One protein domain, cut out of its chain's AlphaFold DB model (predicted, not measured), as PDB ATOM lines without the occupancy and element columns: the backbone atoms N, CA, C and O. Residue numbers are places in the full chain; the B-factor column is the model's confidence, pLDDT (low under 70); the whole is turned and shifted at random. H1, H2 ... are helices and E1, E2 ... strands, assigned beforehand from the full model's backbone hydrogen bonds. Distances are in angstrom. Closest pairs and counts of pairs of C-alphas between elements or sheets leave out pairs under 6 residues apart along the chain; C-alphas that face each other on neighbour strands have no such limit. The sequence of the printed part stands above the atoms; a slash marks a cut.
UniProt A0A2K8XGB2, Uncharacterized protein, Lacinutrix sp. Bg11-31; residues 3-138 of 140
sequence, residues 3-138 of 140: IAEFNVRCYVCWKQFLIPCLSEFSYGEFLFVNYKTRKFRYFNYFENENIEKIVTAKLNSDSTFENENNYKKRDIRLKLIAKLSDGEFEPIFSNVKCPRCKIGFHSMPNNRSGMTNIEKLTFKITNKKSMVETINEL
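AT A GLANCE: This is residues 3 to 138 of the 140 residues of an uncharacterized protein of Lacinutrix sp. Bg11-31 (UniProt A0A2K8XGB2). Three parts follow one another along the longest axis: a sheet of three strands, E2, E1 and E5, at one end, the hairpin of E3 and E4 in the middle, and the helices H1, H2 and H3 at the other end. Two long links, residues 85 to 111 and 118 to 130, join the ends. The 136 printed residues hold, in order, E1 E2 E3 E4 H1 H2 E5 H3, and both sheets, E2 - E1 - E5 and E3 - E4, are antiparallel. The class is mixed, with under half of the residues in named elements. The whole is compact, with a radius of gyration of the C-alphas of 16.2 A and spans of 46 by 33 by 26 A.

HOW THE PARTS SIT: E1, residues 3 to 9, and E2, residues 16 to 20, form an antiparallel hairpin; N 6 and O 19 are 2.8 A apart. E5, residues 112 to 117, is antiparallel to E1, with N 3 and O 116 at 2.9 A. E3, residues 29 to 34, and E4, residues 39 to 44, form a hairpin, with N 30 and O 43 at 2.8 A. H1, residues 49 to 61, touches H2, residues 70 to 84, at a steep tilt of 59 degrees, closest at the C-alphas of Val 55 and Arg 77, 6.3 A. With residues 54 to 58 alone H1 touches H3, residues 131 to 137, closest at the C-alphas of Lys 58 and Ile 135, 5.7 A. In these helices every O i to N i+4 pair is within hydrogen-bond range.

IN THESE COORDINATES: E1 begins at C-alpha 3 (188.169, 216.551, 199.601) and is 19.2 A long. H1 measures 18.1 A and H2 21.2 A. H3 ends at C-alpha 137 (189.593, 222.275, 231.892).

THE WHOLE: The C-alphas farthest apart, of Trp 14 and Lys 128, are 48.0 A apart. The printed part has no cut. pLDDT is under 70 at residues 23, 94, 107 to 110 and 125 to 132.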
ATOM      1  N   ILE A   3     187.300 217.704 199.399       87.31
ATOM      2  CA  ILE A   3     188.169 216.551 199.601       87.31
ATOM      3  C   ILE A   3     187.716 215.370 198.759       87.31
ATOM      4  O   ILE A   3     186.515 215.094 198.675       87.31
ATOM      5  N   ALA A   4     188.658 214.669 198.138       88.00
ATOM      6  CA  ALA A   4     188.373 213.397 197.496       88.00
ATOM      7  C   ALA A   4     188.036 212.318 198.537       88.00
ATOM      8  O   ALA A   4     188.673 212.207 199.584       88.00
ATOM      9  N   GLU A   5     187.054 211.480 198.224       88.69
ATOM     10  CA  GLU A   5     186.698 210.324 199.043       88.69
ATOM     11  C   GLU A   5     186.990 209.026 198.306       88.69
ATOM     12  O   GLU A   5     186.847 208.934 197.084       88.69
ATOM     13  N   PHE A   6     187.357 208.003 199.066       87.25
ATOM     14  CA  PHE A   6     187.700 206.686 198.562       87.25
ATOM     15  C   PHE A   6     186.896 205.620 199.287       87.25
ATOM     16  O   PHE A   6     186.696 205.669 200.503       87.25
ATOM     17  N   ASN A   7     186.441 204.629 198.527       86.56
ATOM     18  CA  ASN A   7     185.820 203.445 199.091       86.56
ATOM     19  C   ASN A   7     186.904 202.512 199.619       86.56
ATOM     20  O   ASN A   7     187.808 202.106 198.889       86.56
ATOM     21  N   VAL A   8     186.752 202.115 200.876       86.88
ATOM     22  CA  VAL A   8     187.580 201.091 201.506       86.88
ATOM     23  C   VAL A   8     186.704 200.016 202.114       86.88
ATOM     24  O   VAL A   8     185.538 200.241 202.441       86.88
ATOM     25  N   ARG A   9     187.261 198.816 202.255       87.38
ATOM     26  CA  ARG A   9     186.580 197.665 202.843       87.38
ATOM     27  C   ARG A   9     187.312 197.258 204.114       87.38
ATOM     28  O   ARG A   9     188.524 197.087 204.101       87.38
ATOM     29  N   CYS A  10     186.579 197.099 205.214       87.06
ATOM     30  CA  CYS A  10     187.152 196.517 206.426       87.06
ATOM     31  C   CYS A  10     187.456 195.033 206.184       87.06
ATOM     32  O   CYS A  10     186.551 194.308 205.786       87.06
ATOM     33  N   TYR A  11     188.671 194.565 206.471       87.50
ATOM     34  CA  TYR A  11     189.030 193.147 206.305       87.50
ATOM     35  C   TYR A  11     188.382 192.219 207.351       87.50
ATOM     36  O   TYR A  11     188.376 191.009 207.170       87.50
ATOM     37  N   VAL A  12     187.822 192.774 208.435       89.44
ATOM     38  CA  VAL A  12     187.158 191.998 209.498       89.44
ATOM     39  C   VAL A  12     185.677 191.785 209.195       89.44
ATOM     40  O   VAL A  12     185.226 190.653 209.090       89.44
ATOM     41  N   CYS A  13     184.896 192.859 209.021       92.06
ATOM     42  CA  CYS A  13     183.459 192.731 208.722       92.06
ATOM     43  C   CYS A  13     183.118 192.738 207.230       92.06
ATOM     44  O   CYS A  13     181.942 192.630 206.883       92.06
ATOM     45  N   TRP A  14     184.101 192.938 206.347       89.00
ATOM     46  CA  TRP A  14     183.928 193.011 204.889       89.00
ATOM     47  C   TRP A  14     182.990 194.122 204.397       89.00
ATOM     48  O   TRP A  14     182.646 194.187 203.216       89.00
ATOM     49  N   LYS A  15     182.592 195.048 205.277       89.31
ATOM     50  CA  LYS A  15     181.715 196.169 204.932       89.31
ATOM     51  C   LYS A  15     182.516 197.330 204.356       89.31
ATOM     52  O   LYS A  15     183.587 197.673 204.864       89.31
ATOM     53  N   GLN A  16     181.969 197.927 203.301       88.31
ATOM     54  CA  GLN A  16     182.519 199.122 202.674       88.31
ATOM     55  C   GLN A  16     182.130 200.386 203.442       88.31
ATOM     56  O   GLN A  16     181.061 200.454 204.058       88.31
ATOM     57  N   PHE A  17     183.016 201.374 203.412       85.75
ATOM     58  CA  PHE A  17     182.774 202.718 203.914       85.75
ATOM     59  C   PHE A  17     183.704 203.717 203.222       85.75
ATOM     60  O   PHE A  17     184.741 203.344 202.673       85.75
ATOM     61  N   LEU A  18     183.314 204.987 203.265       85.44
ATOM     62  CA  LEU A  18     184.079 206.085 202.690       85.44
ATOM     63  C   LEU A  18     185.113 206.601 203.689       85.44
ATOM     64  O   LEU A  18     184.808 206.751 204.884       85.44
ATOM     65  N   ILE A  19     186.305 206.879 203.166       85.19
ATOM     66  CA  ILE A  19     187.369 207.619 203.840       85.19
ATOM     67  C   ILE A  19     187.801 208.822 202.996       85.19
ATOM     68  O   ILE A  19     187.745 208.757 201.768       85.19
ATOM     69  N   PRO A  20     188.259 209.901 203.637       85.81
ATOM     70  CA  PRO A  20     188.803 211.062 202.947       85.81
ATOM     71  C   PRO A  20     190.262 210.851 202.510       85.81
ATOM     72  O   PRO A  20     191.013 210.099 203.133       85.81
ATOM     73  N   CYS A  21     190.675 211.554 201.457       82.19
ATOM     74  CA  CYS A  21     192.047 211.574 200.959       82.19
ATOM     75  C   CYS A  21     192.932 212.509 201.786       82.19
ATOM     76  O   CYS A  21     192.833 213.727 201.680       82.19
ATOM     77  N   LEU A  22     193.831 211.953 202.598       75.81
ATOM     78  CA  LEU A  22     194.694 212.774 203.451       75.81
ATOM     79  C   LEU A  22     195.847 213.454 202.694       75.81
ATOM     80  O   LEU A  22     196.411 214.408 203.214       75.81
ATOM     81  N   SER A  23     196.189 213.003 201.481       67.31
ATOM     82  CA  SER A  23     197.257 213.608 200.667       67.31
ATOM     83  C   SER A  23     196.885 214.965 200.067       67.31
ATOM     84  O   SER A  23     197.747 215.626 199.502       67.31
ATOM     85  N   GLU A  24     195.620 215.381 200.168       70.44
ATOM     86  CA  GLU A  24     195.171 216.715 199.745       70.44
ATOM     87  C   GLU A  24     195.437 217.796 200.809       70.44
ATOM     88  O   GLU A  24     195.170 218.969 200.557       70.44
ATOM     89  N   PHE A  25     195.969 217.423 201.978       73.62
ATOM     90  CA  PHE A  25     196.324 218.355 203.044       73.62
ATOM     91  C   PHE A  25     197.814 218.675 203.056       73.62
ATOM     92  O   PHE A  25     198.667 217.785 202.994       73.62
ATOM     93  N   SER A  26     198.111 219.965 203.181       77.44
ATOM     94  CA  SER A  26     199.472 220.479 203.299       77.44
ATOM     95  C   SER A  26     200.001 220.358 204.731       77.44
ATOM     96  O   SER A  26     199.268 220.068 205.679       77.44
ATOM     97  N   TYR A  27     201.301 220.600 204.914       75.00
ATOM     98  CA  TYR A  27     201.890 220.692 206.248       75.00
ATOM     99  C   TYR A  27     201.135 221.719 207.112       75.00
ATOM    100  O   TYR A  27     200.920 222.853 206.692       75.00
ATOM    101  N   GLY A  28     200.747 221.313 208.324       79.38
ATOM    102  CA  GLY A  28     199.961 222.145 209.241       79.38
ATOM    103  C   GLY A  28     198.445 222.058 209.043       79.38
ATOM    104  O   GLY A  28     197.709 222.676 209.812       79.38
ATOM    105  N   GLU A  29     197.967 221.274 208.073       88.12
ATOM    106  CA  GLU A  29     196.545 221.004 207.881       88.12
ATOM    107  C   GLU A  29     196.156 219.607 208.360       88.12
ATOM    108  O   GLU A  29     196.862 218.616 208.151       88.12
ATOM    109  N   PHE A  30     195.008 219.522 209.023       90.44
ATOM    110  CA  PHE A  30     194.533 218.295 209.641       90.44
ATOM    111  C   PHE A  30     193.039 218.128 209.433       90.44
ATOM    112  O   PHE A  30     192.274 219.092 209.477       90.44
ATOM    113  N   LEU A  31     192.615 216.881 209.256       91.25
ATOM    114  CA  LEU A  31     191.219 216.544 209.058       91.25
ATOM    115  C   LEU A  31     190.612 215.933 210.315       91.25
ATOM    116  O   LEU A  31     191.224 215.112 210.996       91.25
ATOM    117  N   PHE A  32     189.370 216.309 210.568       91.75
ATOM    118  CA  PHE A  32     188.563 215.868 211.684       91.75
ATOM    119  C   PHE A  32     187.243 215.297 211.177       91.75
ATOM    120  O   PHE A  32     186.680 215.769 210.186       91.75
ATOM    121  N   VAL A  33     186.722 214.290 211.872       88.81
ATOM    122  CA  VAL A  33     185.446 213.648 211.549       88.81
ATOM    123  C   VAL A  33     184.554 213.574 212.770       88.81
ATOM    124  O   VAL A  33     184.982 213.189 213.853       88.81
ATOM    125  N   ASN A  34     183.281 213.892 212.582       90.25
ATOM    126  CA  ASN A  34     182.250 213.527 213.534       90.25
ATOM    127  C   ASN A  34     181.670 212.174 213.103       90.25
ATOM    128  O   ASN A  34     180.942 212.088 212.115       90.25
ATOM    129  N   TYR A  35     181.998 211.092 213.812       82.25
ATOM    130  CA  TYR A  35     181.588 209.745 213.396       82.25
ATOM    131  C   TYR A  35     180.071 209.512 213.442       82.25
ATOM    132  O   TYR A  35     179.588 208.663 212.690       82.25
ATOM    133  N   LYS A  36     179.327 210.256 214.279       84.19
ATOM    134  CA  LYS A  36     177.859 210.168 214.370       84.19
ATOM    135  C   LYS A  36     177.185 210.753 213.125       84.19
ATOM    136  O   LYS A  36     176.326 210.111 212.535       84.19
ATOM    137  N   THR A  37     177.598 211.950 212.711       87.31
ATOM    138  CA  THR A  37     177.004 212.690 211.579       87.31
ATOM    139  C   THR A  37     177.721 212.458 210.252       87.31
ATOM    140  O   THR A  37     177.219 212.866 209.209       87.31
ATOM    141  N   ARG A  38     178.901 211.826 210.284       80.25
ATOM    142  CA  ARG A  38     179.801 211.608 209.138       80.25
ATOM    143  C   ARG A  38     180.266 212.907 208.465       80.25
ATOM    144  O   ARG A  38     180.713 212.874 207.326       80.25
ATOM    145  N   LYS A  39     180.199 214.038 209.173       88.38
ATOM    146  CA  LYS A  39     180.722 215.323 208.697       88.38
ATOM    147  C   LYS A  39     182.234 215.389 208.870       88.38
ATOM    148  O   LYS A  39     182.753 215.018 209.926       88.38
ATOM    149  N   PHE A  40     182.906 215.921 207.857       89.69
ATOM    150  CA  PHE A  40     184.336 216.199 207.873       89.69
ATOM    151  C   PHE A  40     184.579 217.701 207.991       89.69
ATOM    152  O   PHE A  40     183.905 218.503 207.341       89.69
ATOM    153  N   ARG A  41     185.561 218.071 208.809       92.31
ATOM    154  CA  ARG A  41     186.039 219.447 208.943       92.31
ATOM    155  C   ARG A  41     187.552 219.470 208.921       92.31
ATOM    156  O   ARG A  41     188.178 218.502 209.342       92.31
ATOM    157  N   TYR A  42     188.135 220.557 208.437       92.75
ATOM    158  CA  TYR A  42     189.584 220.719 208.432       92.75
ATOM    159  C   TYR A  42     190.038 221.836 209.358       92.75
ATOM    160  O   TYR A  42     189.340 222.825 209.570       92.75
ATOM    161  N   PHE A  43     191.230 221.664 209.899       92.56
ATOM    162  CA  PHE A  43     191.925 222.626 210.726       92.56
ATOM    163  C   PHE A  43     193.233 222.995 210.042       92.56
ATOM    164  O   PHE A  43     193.944 222.107 209.576       92.56
ATOM    165  N   ASN A  44     193.558 224.282 210.014       91.50
ATOM    166  CA  ASN A  44     194.848 224.777 209.554       91.50
ATOM    167  C   ASN A  44     195.513 225.534 210.709       91.50
ATOM    168  O   ASN A  44     194.917 226.459 211.265       91.50
ATOM    169  N   TYR A  45     196.733 225.121 211.055       87.00
ATOM    170  CA  TYR A  45     197.543 225.700 212.128       87.00
ATOM    171  C   TYR A  45     197.689 227.221 211.990       87.00
ATOM    172  O   TYR A  45     197.430 227.964 212.936       87.00
ATOM    173  N   PHE A  46     198.058 227.684 210.795       87.38
ATOM    174  CA  PHE A  46     198.386 229.084 210.522       87.38
ATOM    175  C   PHE A  46     197.152 229.988 210.558       87.38
ATOM    176  O   PHE A  46     197.251 231.166 210.875       87.38
ATOM    177  N   GLU A  47     195.970 229.437 210.282       89.44
ATOM    178  CA  GLU A  47     194.712 230.184 210.355       89.44
ATOM    179  C   GLU A  47     194.112 230.225 211.773       89.44
ATOM    180  O   GLU A  47     193.146 230.951 212.008       89.44
ATOM    181  N   ASN A  48     194.637 229.436 212.718       89.25
ATOM    182  CA  ASN A  48     194.054 229.244 214.050       89.25
ATOM    183  C   ASN A  48     195.098 229.384 215.172       89.25
ATOM    184  O   ASN A  48     195.103 228.614 216.138       89.25
ATOM    185  N   GLU A  49     195.962 230.399 215.082       88.12
ATOM    186  CA  GLU A  49     197.077 230.607 216.019       88.12
ATOM    187  C   GLU A  49     196.657 230.620 217.496       88.12
ATOM    188  O   GLU A  49     197.370 230.100 218.351       88.12
ATOM    189  N   ASN A  50     195.496 231.195 217.822       88.38
ATOM    190  CA  ASN A  50     195.012 231.269 219.204       88.38
ATOM    191  C   ASN A  50     194.726 229.882 219.795       88.38
ATOM    192  O   ASN A  50     195.055 229.624 220.952       88.38
ATOM    193  N   ILE A  51     194.157 228.976 218.997       90.31
ATOM    194  CA  ILE A  51     193.908 227.592 219.410       90.31
ATOM    195  C   ILE A  51     195.232 226.878 219.650       90.31
ATOM    196  O   ILE A  51     195.408 226.206 220.665       90.31
ATOM    197  N   GLU A  52     196.194 227.072 218.758       89.38
ATOM    198  CA  GLU A  52     197.509 226.448 218.886       89.38
ATOM    199  C   GLU A  52     198.319 226.987 220.060       89.38
ATOM    200  O   GLU A  52     199.009 226.213 220.727       89.38
ATOM    201  N   LYS A  53     198.184 228.273 220.396       89.12
ATOM    202  CA  LYS A  53     198.751 228.841 221.627       89.12
ATOM    203  C   LYS A  53     198.170 228.170 222.871       89.12
ATOM    204  O   LYS A  53     198.940 227.783 223.746       89.12
ATOM    205  N   ILE A  54     196.850 227.972 222.937       89.31
ATOM    206  CA  ILE A  54     196.186 227.277 224.057       89.31
ATOM    207  C   ILE A  54     196.702 225.843 224.190       89.31
ATOM    208  O   ILE A  54     197.111 225.420 225.271       89.31
ATOM    209  N   VAL A  55     196.717 225.094 223.086       90.19
ATOM    210  CA  VAL A  55     197.128 223.685 223.095       90.19
ATOM    211  C   VAL A  55     198.613 223.537 223.422       90.19
ATOM    212  O   VAL A  55     198.986 222.667 224.205       90.19
ATOM    213  N   THR A  56     199.462 224.410 222.880       89.88
ATOM    214  CA  THR A  56     200.901 224.420 223.177       89.88
ATOM    215  C   THR A  56     201.164 224.783 224.636       89.88
ATOM    216  O   THR A  56     201.968 224.120 225.286       89.88
ATOM    217  N   ALA A  57     200.451 225.771 225.186       88.75
ATOM    218  CA  ALA A  57     200.544 226.108 226.604       88.75
ATOM    219  C   ALA A  57     200.146 224.919 227.492       88.75
ATOM    220  O   ALA A  57     200.865 224.604 228.438       88.75
ATOM    221  N   LYS A  58     199.064 224.201 227.146       88.12
ATOM    222  CA  LYS A  58     198.654 222.998 227.879       88.12
ATOM    223  C   LYS A  58     199.727 221.913 227.851       88.12
ATOM    224  O   LYS A  58     200.083 221.385 228.901       88.12
ATOM    225  N   LEU A  59     200.247 221.604 226.665       87.69
ATOM    226  CA  LEU A  59     201.289 220.594 226.483       87.69
ATOM    227  C   LEU A  59     202.563 220.920 227.269       87.69
ATOM    228  O   LEU A  59     203.170 220.012 227.822       87.69
ATOM    229  N   ASN A  60     202.946 222.196 227.335       86.25
ATOM    230  CA  ASN A  60     204.135 222.631 228.070       86.25
ATOM    231  C   ASN A  60     203.915 222.680 229.591       86.25
ATOM    232  O   ASN A  60     204.878 222.593 230.343       86.25
ATOM    233  N   SER A  61     202.670 222.852 230.048       85.62
ATOM    234  CA  SER A  61     202.338 222.906 231.480       85.62
ATOM    235  C   SER A  61     202.267 221.534 232.155       85.62
ATOM    236  O   SER A  61     202.309 221.454 233.380       85.62
ATOM    237  N   ASP A  62     202.130 220.464 231.372       81.81
ATOM    238  CA  ASP A  62     201.909 219.111 231.871       81.81
ATOM    239  C   ASP A  62     203.156 218.249 231.632       81.81
ATOM    240  O   ASP A  62     203.444 217.811 230.514       81.81
ATOM    241  N   SER A  63     203.911 218.011 232.709       80.38
ATOM    242  CA  SER A  63     205.177 217.268 232.681       80.38
ATOM    243  C   SER A  63     205.021 215.819 232.220       80.38
ATOM    244  O   SER A  63     205.996 215.204 231.785       80.38
ATOM    245  N   THR A  64     203.801 215.268 232.225       80.56
ATOM    246  CA  THR A  64     203.546 213.919 231.700       80.56
ATOM    247  C   THR A  64     203.852 213.804 230.205       80.56
ATOM    248  O   THR A  64     204.175 212.715 229.732       80.56
ATOM    249  N   PHE A  65     203.823 214.914 229.459       79.12
ATOM    250  CA  PHE A  65     204.101 214.919 228.023       79.12
ATOM    251  C   PHE A  65     205.558 215.207 227.672       79.12
ATOM    252  O   PHE A  65     205.922 215.077 226.504       79.12
ATOM    253  N   GLU A  66     206.408 215.580 228.627       77.94
ATOM    254  CA  GLU A  66     207.773 216.044 228.351       77.94
ATOM    255  C   GLU A  66     208.600 214.977 227.615       77.94
ATOM    256  O   GLU A  66     209.203 215.256 226.572       77.94
ATOM    257  N   ASN A  67     208.485 213.726 228.067       81.31
ATOM    258  CA  ASN A  67     209.215 212.568 227.543       81.31
ATOM    259  C   ASN A  67     208.508 211.843 226.385       81.31
ATOM    260  O   ASN A  67     209.012 210.840 225.877       81.31
ATOM    261  N   GLU A  68     207.340 212.316 225.950       85.38
ATOM    262  CA  GLU A  68     206.621 211.689 224.844       85.38
ATOM    263  C   GLU A  68     207.311 211.961 223.502       85.38
ATOM    264  O   GLU A  68     207.802 213.063 223.229       85.38
ATOM    265  N   ASN A  69     207.314 210.958 222.622       87.38
ATOM    266  CA  ASN A  69     207.865 211.119 221.280       87.38
ATOM    267  C   ASN A  69     207.018 212.090 220.429       87.38
ATOM    268  O   ASN A  69     205.840 212.339 220.700       87.38
ATOM    269  N   ASN A  70     207.611 212.614 219.352       83.00
ATOM    270  CA  ASN A  70     206.975 213.630 218.504       83.00
ATOM    271  C   ASN A  70     205.644 213.173 217.882       83.00
ATOM    272  O   ASN A  70     204.730 213.986 217.737       83.00
ATOM    273  N   TYR A  71     205.506 211.886 217.544       80.62
ATOM    274  CA  TYR A  71     204.258 211.342 217.001       80.62
ATOM    275  C   TYR A  71     203.138 211.382 218.042       80.62
ATOM    276  O   TYR A  71     202.057 211.899 217.772       80.62
ATOM    277  N   LYS A  72     203.414 210.925 219.264       83.94
ATOM    278  CA  LYS A  72     202.436 210.916 220.351       83.94
ATOM    279  C   LYS A  72     202.073 212.333 220.796       83.94
ATOM    280  O   LYS A  72     200.893 212.618 220.983       83.94
ATOM    281  N   LYS A  73     203.042 213.255 220.846       85.25
ATOM    282  CA  LYS A  73     202.787 214.690 221.076       85.25
ATOM    283  C   LYS A  73     201.863 215.293 220.015       85.25
ATOM    284  O   LYS A  73     200.949 216.041 220.357       85.25
ATOM    285  N   ARG A  74     202.054 214.948 218.735       86.12
ATOM    286  CA  ARG A  74     201.159 215.369 217.644       86.12
ATOM    287  C   ARG A  74     199.745 214.821 217.836       86.12
ATOM    288  O   ARG A  74     198.790 215.584 217.733       86.12
ATOM    289  N   ASP A  75     199.602 213.534 218.137       88.00
ATOM    290  CA  ASP A  75     198.288 212.915 218.343       88.00
ATOM    291  C   ASP A  75     197.542 213.552 219.518       88.00
ATOM    292  O   ASP A  75     196.341 213.816 219.433       88.00
ATOM    293  N   ILE A  76     198.260 213.843 220.605       89.56
ATOM    294  CA  ILE A  76     197.723 214.543 221.772       89.56
ATOM    295  C   ILE A  76     197.287 215.963 221.401       89.56
ATOM    296  O   ILE A  76     196.145 216.328 221.686       89.56
ATOM    297  N   ARG A  77     198.143 216.737 220.717       91.75
ATOM    298  CA  ARG A  77     197.807 218.082 220.216       91.75
ATOM    299  C   ARG A  77     196.490 218.052 219.438       91.75
ATOM    300  O   ARG A  77     195.576 218.808 219.751       91.75
ATOM    301  N   LEU A  78     196.357 217.135 218.479       92.00
ATOM    302  CA  LEU A  78     195.154 217.022 217.652       92.00
ATOM    303  C   LEU A  78     193.908 216.627 218.459       92.00
ATOM    304  O   LEU A  78     192.821 217.136 218.189       92.00
ATOM    305  N   LYS A  79     194.041 215.771 219.478       91.50
ATOM    306  CA  LYS A  79     192.931 215.442 220.388       91.50
ATOM    307  C   LYS A  79     192.483 216.644 221.221       91.50
ATOM    308  O   LYS A  79     191.284 216.829 221.405       91.50
ATOM    309  N   LEU A  80     193.416 217.467 221.700       91.69
ATOM    310  CA  LEU A  80     193.091 218.693 222.435       91.69
ATOM    311  C   LEU A  80     192.357 219.702 221.538       91.69
ATOM    312  O   LEU A  80     191.342 220.256 221.953       91.69
ATOM    313  N   ILE A  81     192.791 219.865 220.282       93.00
ATOM    314  CA  ILE A  81     192.094 220.695 219.282       93.00
ATOM    315  C   ILE A  81     190.659 220.202 219.065       93.00
ATOM    316  O   ILE A  81     189.724 221.000 219.071       93.00
ATOM    317  N   ALA A  82     190.466 218.888 218.926       92.19
ATOM    318  CA  ALA A  82     189.137 218.288 218.828       92.19
ATOM    319  C   ALA A  82     188.250 218.622 220.042       92.19
ATOM    320  O   ALA A  82     187.093 218.999 219.854       92.19
ATOM    321  N   LYS A  83     188.781 218.550 221.274       89.81
ATOM    322  CA  LYS A  83     188.032 218.902 222.498       89.81
ATOM    323  C   LYS A  83     187.626 220.380 222.553       89.81
ATOM    324  O   LYS A  83     186.572 220.691 223.095       89.81
ATOM    325  N   LEU A  84     188.434 221.275 221.983       90.19
ATOM    326  CA  LEU A  84     188.114 222.705 221.881       90.19
ATOM    327  C   LEU A  84     187.081 223.022 220.790       90.19
ATOM    328  O   LEU A  84     186.512 224.120 220.768       90.19
ATOM    329  N   SER A  85     186.866 222.096 219.853       92.00
ATOM    330  CA  SER A  85     185.944 222.311 218.744       92.00
ATOM    331  C   SER A  85     184.488 222.386 219.212       92.00
ATOM    332  O   SER A  85     184.112 221.949 220.297       92.00
ATOM    333  N   ASP A  86     183.629 222.969 218.384       90.25
ATOM    334  CA  ASP A  86     182.217 223.182 218.698       90.25
ATOM    335  C   ASP A  86     181.346 221.908 218.680       90.25
ATOM    336  O   ASP A  86     180.140 221.989 218.956       90.25
ATOM    337  N   GLY A  87     181.934 220.737 218.424       88.12
ATOM    338  CA  GLY A  87     181.235 219.460 218.358       88.12
ATOM    339  C   GLY A  87     182.105 218.252 218.702       88.12
ATOM    340  O   GLY A  87     183.276 218.360 219.041       88.12
ATOM    341  N   GLU A  88     181.510 217.066 218.598       91.06
ATOM    342  CA  GLU A  88     182.192 215.792 218.852       91.06
ATOM    343  C   GLU A  88     182.999 215.355 217.621       91.06
ATOM    344  O   GLU A  88     182.588 214.476 216.856       91.06
ATOM    345  N   PHE A  89     184.114 216.036 217.376       91.75
ATOM    346  CA  PHE A  89     185.034 215.712 216.293       91.75
ATOM    347  C   PHE A  89     186.222 214.896 216.803       91.75
ATOM    348  O   PHE A  89     186.711 215.108 217.905       91.75
ATOM    349  N   GLU A  90     186.719 213.981 215.974       90.44
ATOM    350  CA  GLU A  90     187.939 213.214 216.224       90.44
ATOM    351  C   GLU A  90     188.939 213.441 215.082       90.44
ATOM    352  O   GLU A  90     188.524 213.480 213.918       90.44
ATOM    353  N   PRO A  91     190.246 213.577 215.372       90.00
ATOM    354  CA  PRO A  91     191.254 213.697 214.329       90.00
ATOM    355  C   PRO A  91     191.361 212.408 213.510       90.00
ATOM    356  O   PRO A  91     191.293 211.296 214.041       90.00
ATOM    357  N   ILE A  92     191.550 212.565 212.203       84.62
ATOM    358  CA  ILE A  92     191.806 211.456 211.289       84.62
ATOM    359  C   ILE A  92     193.311 211.305 211.116       84.62
ATOM    360  O   ILE A  92     194.008 212.221 210.684       84.62
ATOM    361  N   PHE A  93     193.792 210.105 211.419       77.19
ATOM    362  CA  PHE A  93     195.172 209.698 211.199       77.19
ATOM    363  C   PHE A  93     195.274 208.818 209.952       77.19
ATOM    364  O   PHE A  93     194.273 208.335 209.424       77.19
ATOM    365  N   SER A  94     196.502 208.564 209.503       68.19
ATOM    366  CA  SER A  94     196.800 207.663 208.380       68.19
ATOM    367  C   SER A  94     196.270 206.236 208.582       68.19
ATOM    368  O   SER A  94     196.001 205.537 207.607       68.19
ATOM    369  N   ASN A  95     196.070 205.813 209.833       74.12
ATOM    370  CA  ASN A  95     195.415 204.550 210.154       74.12
ATOM    371  C   ASN A  95     193.895 204.710 210.114       74.12
ATOM    372  O   ASN A  95     193.287 205.362 210.965       74.12
ATOM    373  N   VAL A  96     193.270 204.049 209.146       76.88
ATOM    374  CA  VAL A  96     191.822 204.068 208.964       76.88
ATOM    375  C   VAL A  96     191.164 203.169 209.997       76.88
ATOM    376  O   VAL A  96     191.480 201.986 210.100       76.88
ATOM    377  N   LYS A  97     190.194 203.706 210.740       83.31
ATOM    378  CA  LYS A  97     189.406 202.941 211.710       83.31
ATOM    379  C   LYS A  97     188.061 202.550 211.110       83.31
ATOM    380  O   LYS A  97     187.297 203.405 210.666       83.31
ATOM    381  N   CYS A  98     187.731 201.258 211.129       84.31
ATOM    382  CA  CYS A  98     186.405 200.814 210.703       84.31
ATOM    383  C   CYS A  98     185.331 201.441 211.613       84.31
ATOM    384  O   CYS A  98     185.380 201.238 212.829       84.31
ATOM    385  N   PRO A  99     184.307 202.127 211.073       82.69
ATOM    386  CA  PRO A  99     183.282 202.757 211.904       82.69
ATOM    387  C   PRO A  99     182.429 201.736 212.672       82.69
ATOM    388  O   PRO A  99     181.873 202.090 213.710       82.69
ATOM    389  N   ARG A 100     182.361 200.486 212.186       86.69
ATOM    390  CA  ARG A 100     181.583 199.384 212.774       86.69
ATOM    391  C   ARG A 100     182.417 198.580 213.772       86.69
ATOM    392  O   ARG A 100     182.069 198.520 214.941       86.69
ATOM    393  N   CYS A 101     183.543 198.025 213.326       88.00
ATOM    394  CA  CYS A 101     184.382 197.141 214.147       88.00
ATOM    395  C   CYS A 101     185.387 197.876 215.037       88.00
ATOM    396  O   CYS A 101     186.019 197.244 215.870       88.00
ATOM    397  N   LYS A 102     185.599 199.181 214.825       84.25
ATOM    398  CA  LYS A 102     186.576 200.008 215.554       84.25
ATOM    399  C   LYS A 102     188.042 199.550 215.441       84.25
ATOM    400  O   LYS A 102     188.893 200.103 216.125       84.25
ATOM    401  N   ILE A 103     188.355 198.622 214.539       85.38
ATOM    402  CA  ILE A 103     189.723 198.162 214.259       85.38
ATOM    403  C   ILE A 103     190.405 199.133 213.290       85.38
ATOM    404  O   ILE A 103     189.790 199.554 212.304       85.38
ATOM    405  N   GLY A 104     191.649 199.504 213.606       84.06
ATOM    406  CA  GLY A 104     192.512 200.354 212.786       84.06
ATOM    407  C   GLY A 104     193.330 199.537 211.789       84.06
ATOM    408  O   GLY A 104     193.803 198.458 212.137       84.06
ATOM    409  N   PHE A 105     193.483 200.029 210.563       82.44
ATOM    410  CA  PHE A 105     194.248 199.354 209.518       82.44
ATOM    411  C   PHE A 105     194.761 200.310 208.447       82.44
ATOM    412  O   PHE A 105     194.191 201.381 208.222       82.44
ATOM    413  N   HIS A 106     195.828 199.905 207.763       75.25
ATOM    414  CA  HIS A 106     196.282 200.585 206.559       75.25
ATOM    415  C   HIS A 106     195.349 200.213 205.412       75.25
ATOM    416  O   HIS A 106     195.252 199.048 205.029       75.25
ATOM    417  N   SER A 107     194.630 201.192 204.875       69.50
ATOM    418  CA  SER A 107     193.867 200.989 203.650       69.50
ATOM    419  C   SER A 107     194.683 201.460 202.457       69.50
ATOM    420  O   SER A 107     195.167 202.590 202.471       69.50
ATOM    421  N   MET A 108     194.752 200.649 201.406       63.56
ATOM    422  CA  MET A 108     195.066 201.148 200.070       63.56
ATOM    423  C   MET A 108     193.747 201.597 199.430       63.56
ATOM    424  O   MET A 108     192.864 200.762 199.221       63.56
ATOM    425  N   PRO A 109     193.537 202.905 199.209       65.94
ATOM    426  CA  PRO A 109     192.337 203.376 198.541       65.94
ATOM    427  C   PRO A 109     192.336 202.858 197.098       65.94
ATOM    428  O   PRO A 109     193.275 203.127 196.359       65.94
ATOM    429  N   ASN A 110     191.300 202.114 196.696       65.12
ATOM    430  CA  ASN A 110     191.248 201.537 195.347       65.12
ATOM    431  C   ASN A 110     190.844 202.586 194.303       65.12
ATOM    432  O   ASN A 110     191.619 202.892 193.409       65.12
ATOM    433  N   ASN A 111     189.635 203.147 194.432       74.44
ATOM    434  CA  ASN A 111     189.070 204.088 193.463       74.44
ATOM    435  C   ASN A 111     188.483 205.308 194.171       74.44
ATOM    436  O   ASN A 111     187.843 205.180 195.222       74.44
ATOM    437  N   ARG A 112     188.668 206.481 193.556       82.69
ATOM    438  CA  ARG A 112     187.986 207.714 193.952       82.69
ATOM    439  C   ARG A 112     186.484 207.510 193.789       82.69
ATOM    440  O   ARG A 112     186.005 207.244 192.692       82.69
ATOM    441  N   SER A 113     185.756 207.637 194.886       85.00
ATOM    442  CA  SER A 113     184.305 207.451 194.942       85.00
ATOM    443  C   SER A 113     183.542 208.754 194.755       85.00
ATOM    444  O   SER A 113     182.380 208.726 194.369       85.00
ATOM    445  N   GLY A 114     184.177 209.894 195.044       87.69
ATOM    446  CA  GLY A 114     183.525 211.191 194.939       87.69
ATOM    447  C   GLY A 114     184.349 212.347 195.493       87.69
ATOM    448  O   GLY A 114     185.561 212.238 195.705       87.69
ATOM    449  N   MET A 115     183.657 213.467 195.701       89.19
ATOM    450  CA  MET A 115     184.158 214.631 196.421       89.19
ATOM    451  C   MET A 115     183.129 215.114 197.430       89.19
ATOM    452  O   MET A 115     181.951 215.233 197.095       89.19
ATOM    453  N   THR A 116     183.610 215.509 198.600       87.50
ATOM    454  CA  THR A 116     182.791 216.111 199.650       87.50
ATOM    455  C   THR A 116     183.278 217.523 199.940       87.50
ATOM    456  O   THR A 116     184.479 217.780 200.022       87.50
ATOM    457  N   ASN A 117     182.343 218.464 200.076       88.50
ATOM    458  CA  ASN A 117     182.664 219.790 200.592       88.50
ATOM    459  C   ASN A 117     182.951 219.674 202.089       88.50
ATOM    460  O   ASN A 117     182.147 219.114 202.832       88.50
ATOM    461  N   ILE A 118     184.074 220.234 202.519       90.75
ATOM    462  CA  ILE A 118     184.454 220.301 203.925       90.75
ATOM    463  C   ILE A 118     184.540 221.745 204.393       90.75
ATOM    464  O   ILE A 118     184.975 222.653 203.668       90.75
ATOM    465  N   GLU A 119     184.111 221.924 205.635       92.25
ATOM    466  CA  GLU A 119     184.091 223.195 206.347       92.25
ATOM    467  C   GLU A 119     185.323 223.321 207.245       92.25
ATOM    468  O   GLU A 119     185.952 222.323 207.609       92.25
ATOM    469  N   LYS A 120     185.650 224.554 207.634       93.12
ATOM    470  CA  LYS A 120     186.651 224.798 208.674       93.12
ATOM    471  C   LYS A 120     186.147 224.264 210.015       93.12
ATOM    472  O   LYS A 120     184.952 224.336 210.310       93.12
ATOM    473  N   LEU A 121     187.055 223.728 210.821       93.38
ATOM    474  CA  LEU A 121     186.785 223.387 212.209       93.38
ATOM    475  C   LEU A 121     186.535 224.683 212.984       93.38
ATOM    476  O   LEU A 121     187.338 225.609 212.938       93.38
ATOM    477  N   THR A 122     185.397 224.750 213.658       92.50
ATOM    478  CA  THR A 122     184.955 225.905 214.437       92.50
ATOM    479  C   THR A 122     185.100 225.615 215.925       92.50
ATOM    480  O   THR A 122     185.043 224.464 216.358       92.50
ATOM    481  N   PHE A 123     185.300 226.665 216.719       89.50
ATOM    482  CA  PHE A 123     185.657 226.549 218.131       89.50
ATOM    483  C   PHE A 123     184.665 227.304 219.004       89.50
ATOM    484  O   PHE A 123     184.333 228.457 218.730       89.50
ATOM    485  N   LYS A 124     184.231 226.668 220.095       75.75
ATOM    486  CA  LYS A 124     183.444 227.317 221.153       75.75
ATOM    487  C   LYS A 124     184.381 227.963 222.173       75.75
ATOM    488  O   LYS A 124     184.250 227.709 223.367       75.75
ATOM    489  N   ILE A 125     185.332 228.795 221.739       66.56
ATOM    490  CA  ILE A 125     185.970 229.697 222.705       66.56
ATOM    491  C   ILE A 125     184.898 230.724 223.052       66.56
ATOM    492  O   ILE A 125     184.613 231.644 222.288       66.56
ATOM    493  N   THR A 126     184.203 230.503 224.162       53.88
ATOM    494  CA  THR A 126     183.222 231.457 224.653       53.88
ATOM    495  C   THR A 126     183.976 232.727 225.026       53.88
ATOM    496  O   THR A 126     184.871 232.683 225.863       53.88
ATOM    497  N   ASN A 127     183.571 233.876 224.472       50.72
ATOM    498  CA  ASN A 127     184.065 235.224 224.817       50.72
ATOM    499  C   ASN A 127     183.989 235.575 226.328       50.72
ATOM    500  O   ASN A 127     184.245 236.711 226.710       50.72
ATOM    501  N   LYS A 128     183.585 234.631 227.188       50.72
ATOM    502  CA  LYS A 128     183.444 234.762 228.636       50.72
ATOM    503  C   LYS A 128     184.507 234.010 229.444       50.72
ATOM    504  O   LYS A 128     184.665 234.354 230.607       50.72
ATOM    505  N   LYS A 129     185.194 233.001 228.888       60.88
ATOM    506  CA  LYS A 129     186.208 232.229 229.627       60.88
ATOM    507  C   LYS A 129     187.608 232.744 229.330       60.88
ATOM    508  O   LYS A 129     187.946 233.013 228.178       60.88
ATOM    509  N   SER A 130     188.430 232.858 230.366       68.62
ATOM    510  CA  SER A 130     189.838 233.202 230.193       68.62
ATOM    511  C   SER A 130     190.606 232.040 229.550       68.62
ATOM    512  O   SER A 130     190.236 230.863 229.641       68.62
ATOM    513  N   MET A 131     191.725 232.368 228.904       68.25
ATOM    514  CA  MET A 131     192.634 231.378 228.322       68.25
ATOM    515  C   MET A 131     193.123 230.366 229.377       68.25
ATOM    516  O   MET A 131     193.240 229.179 229.086       68.25
ATOM    517  N   VAL A 132     193.340 230.824 230.614       66.06
ATOM    518  CA  VAL A 132     193.809 230.010 231.745       66.06
ATOM    519  C   VAL A 132     192.752 228.992 232.185       66.06
ATOM    520  O   VAL A 132     193.070 227.819 232.369       66.06
ATOM    521  N   GLU A 133     191.487 229.401 232.286       71.38
ATOM    522  CA  GLU A 133     190.373 228.492 232.605       71.38
ATOM    523  C   GLU A 133     190.227 227.398 231.543       71.38
ATOM    524  O   GLU A 133     190.087 226.221 231.868       71.38
ATOM    525  N   THR A 134     190.348 227.778 230.269       74.12
ATOM    526  CA  THR A 134     190.263 226.840 229.141       74.12
ATOM    527  C   THR A 134     191.394 225.804 229.180       74.12
ATOM    528  O   THR A 134     191.163 224.627 228.920       74.12
ATOM    529  N   ILE A 135     192.616 226.208 229.545       74.12
ATOM    530  CA  ILE A 135     193.765 225.296 229.689       74.12
ATOM    531  C   ILE A 135     193.554 224.312 230.850       74.12
ATOM    532  O   ILE A 135     193.848 223.121 230.717       74.12
ATOM    533  N   ASN A 136     193.031 224.785 231.982       72.62
ATOM    534  CA  ASN A 136     192.835 223.948 233.167       72.62
ATOM    535  C   ASN A 136     191.737 222.891 232.970       72.62
ATOM    536  O   ASN A 136     191.875 221.774 233.462       72.62
ATOM    537  N   GLU A 137     190.688 223.206 232.207       77.25
ATOM    538  CA  GLU A 137     189.593 222.275 231.892       77.25
ATOM    539  C   GLU A 137     189.963 221.220 230.837       77.25
ATOM    540  O   GLU A 137     189.320 220.170 230.753       77.25
ATOM    541  N   LEU A 138     191.008 221.459 230.037       77.50
ATOM    542  CA  LEU A 138     191.528 220.473 229.095       77.50
ATOM    543  C   LEU A 138     192.250 219.348 229.853       77.50
ATOM    544  O   LEU A 138     193.458 219.403 230.063       77.50
TER     545      LEU A 138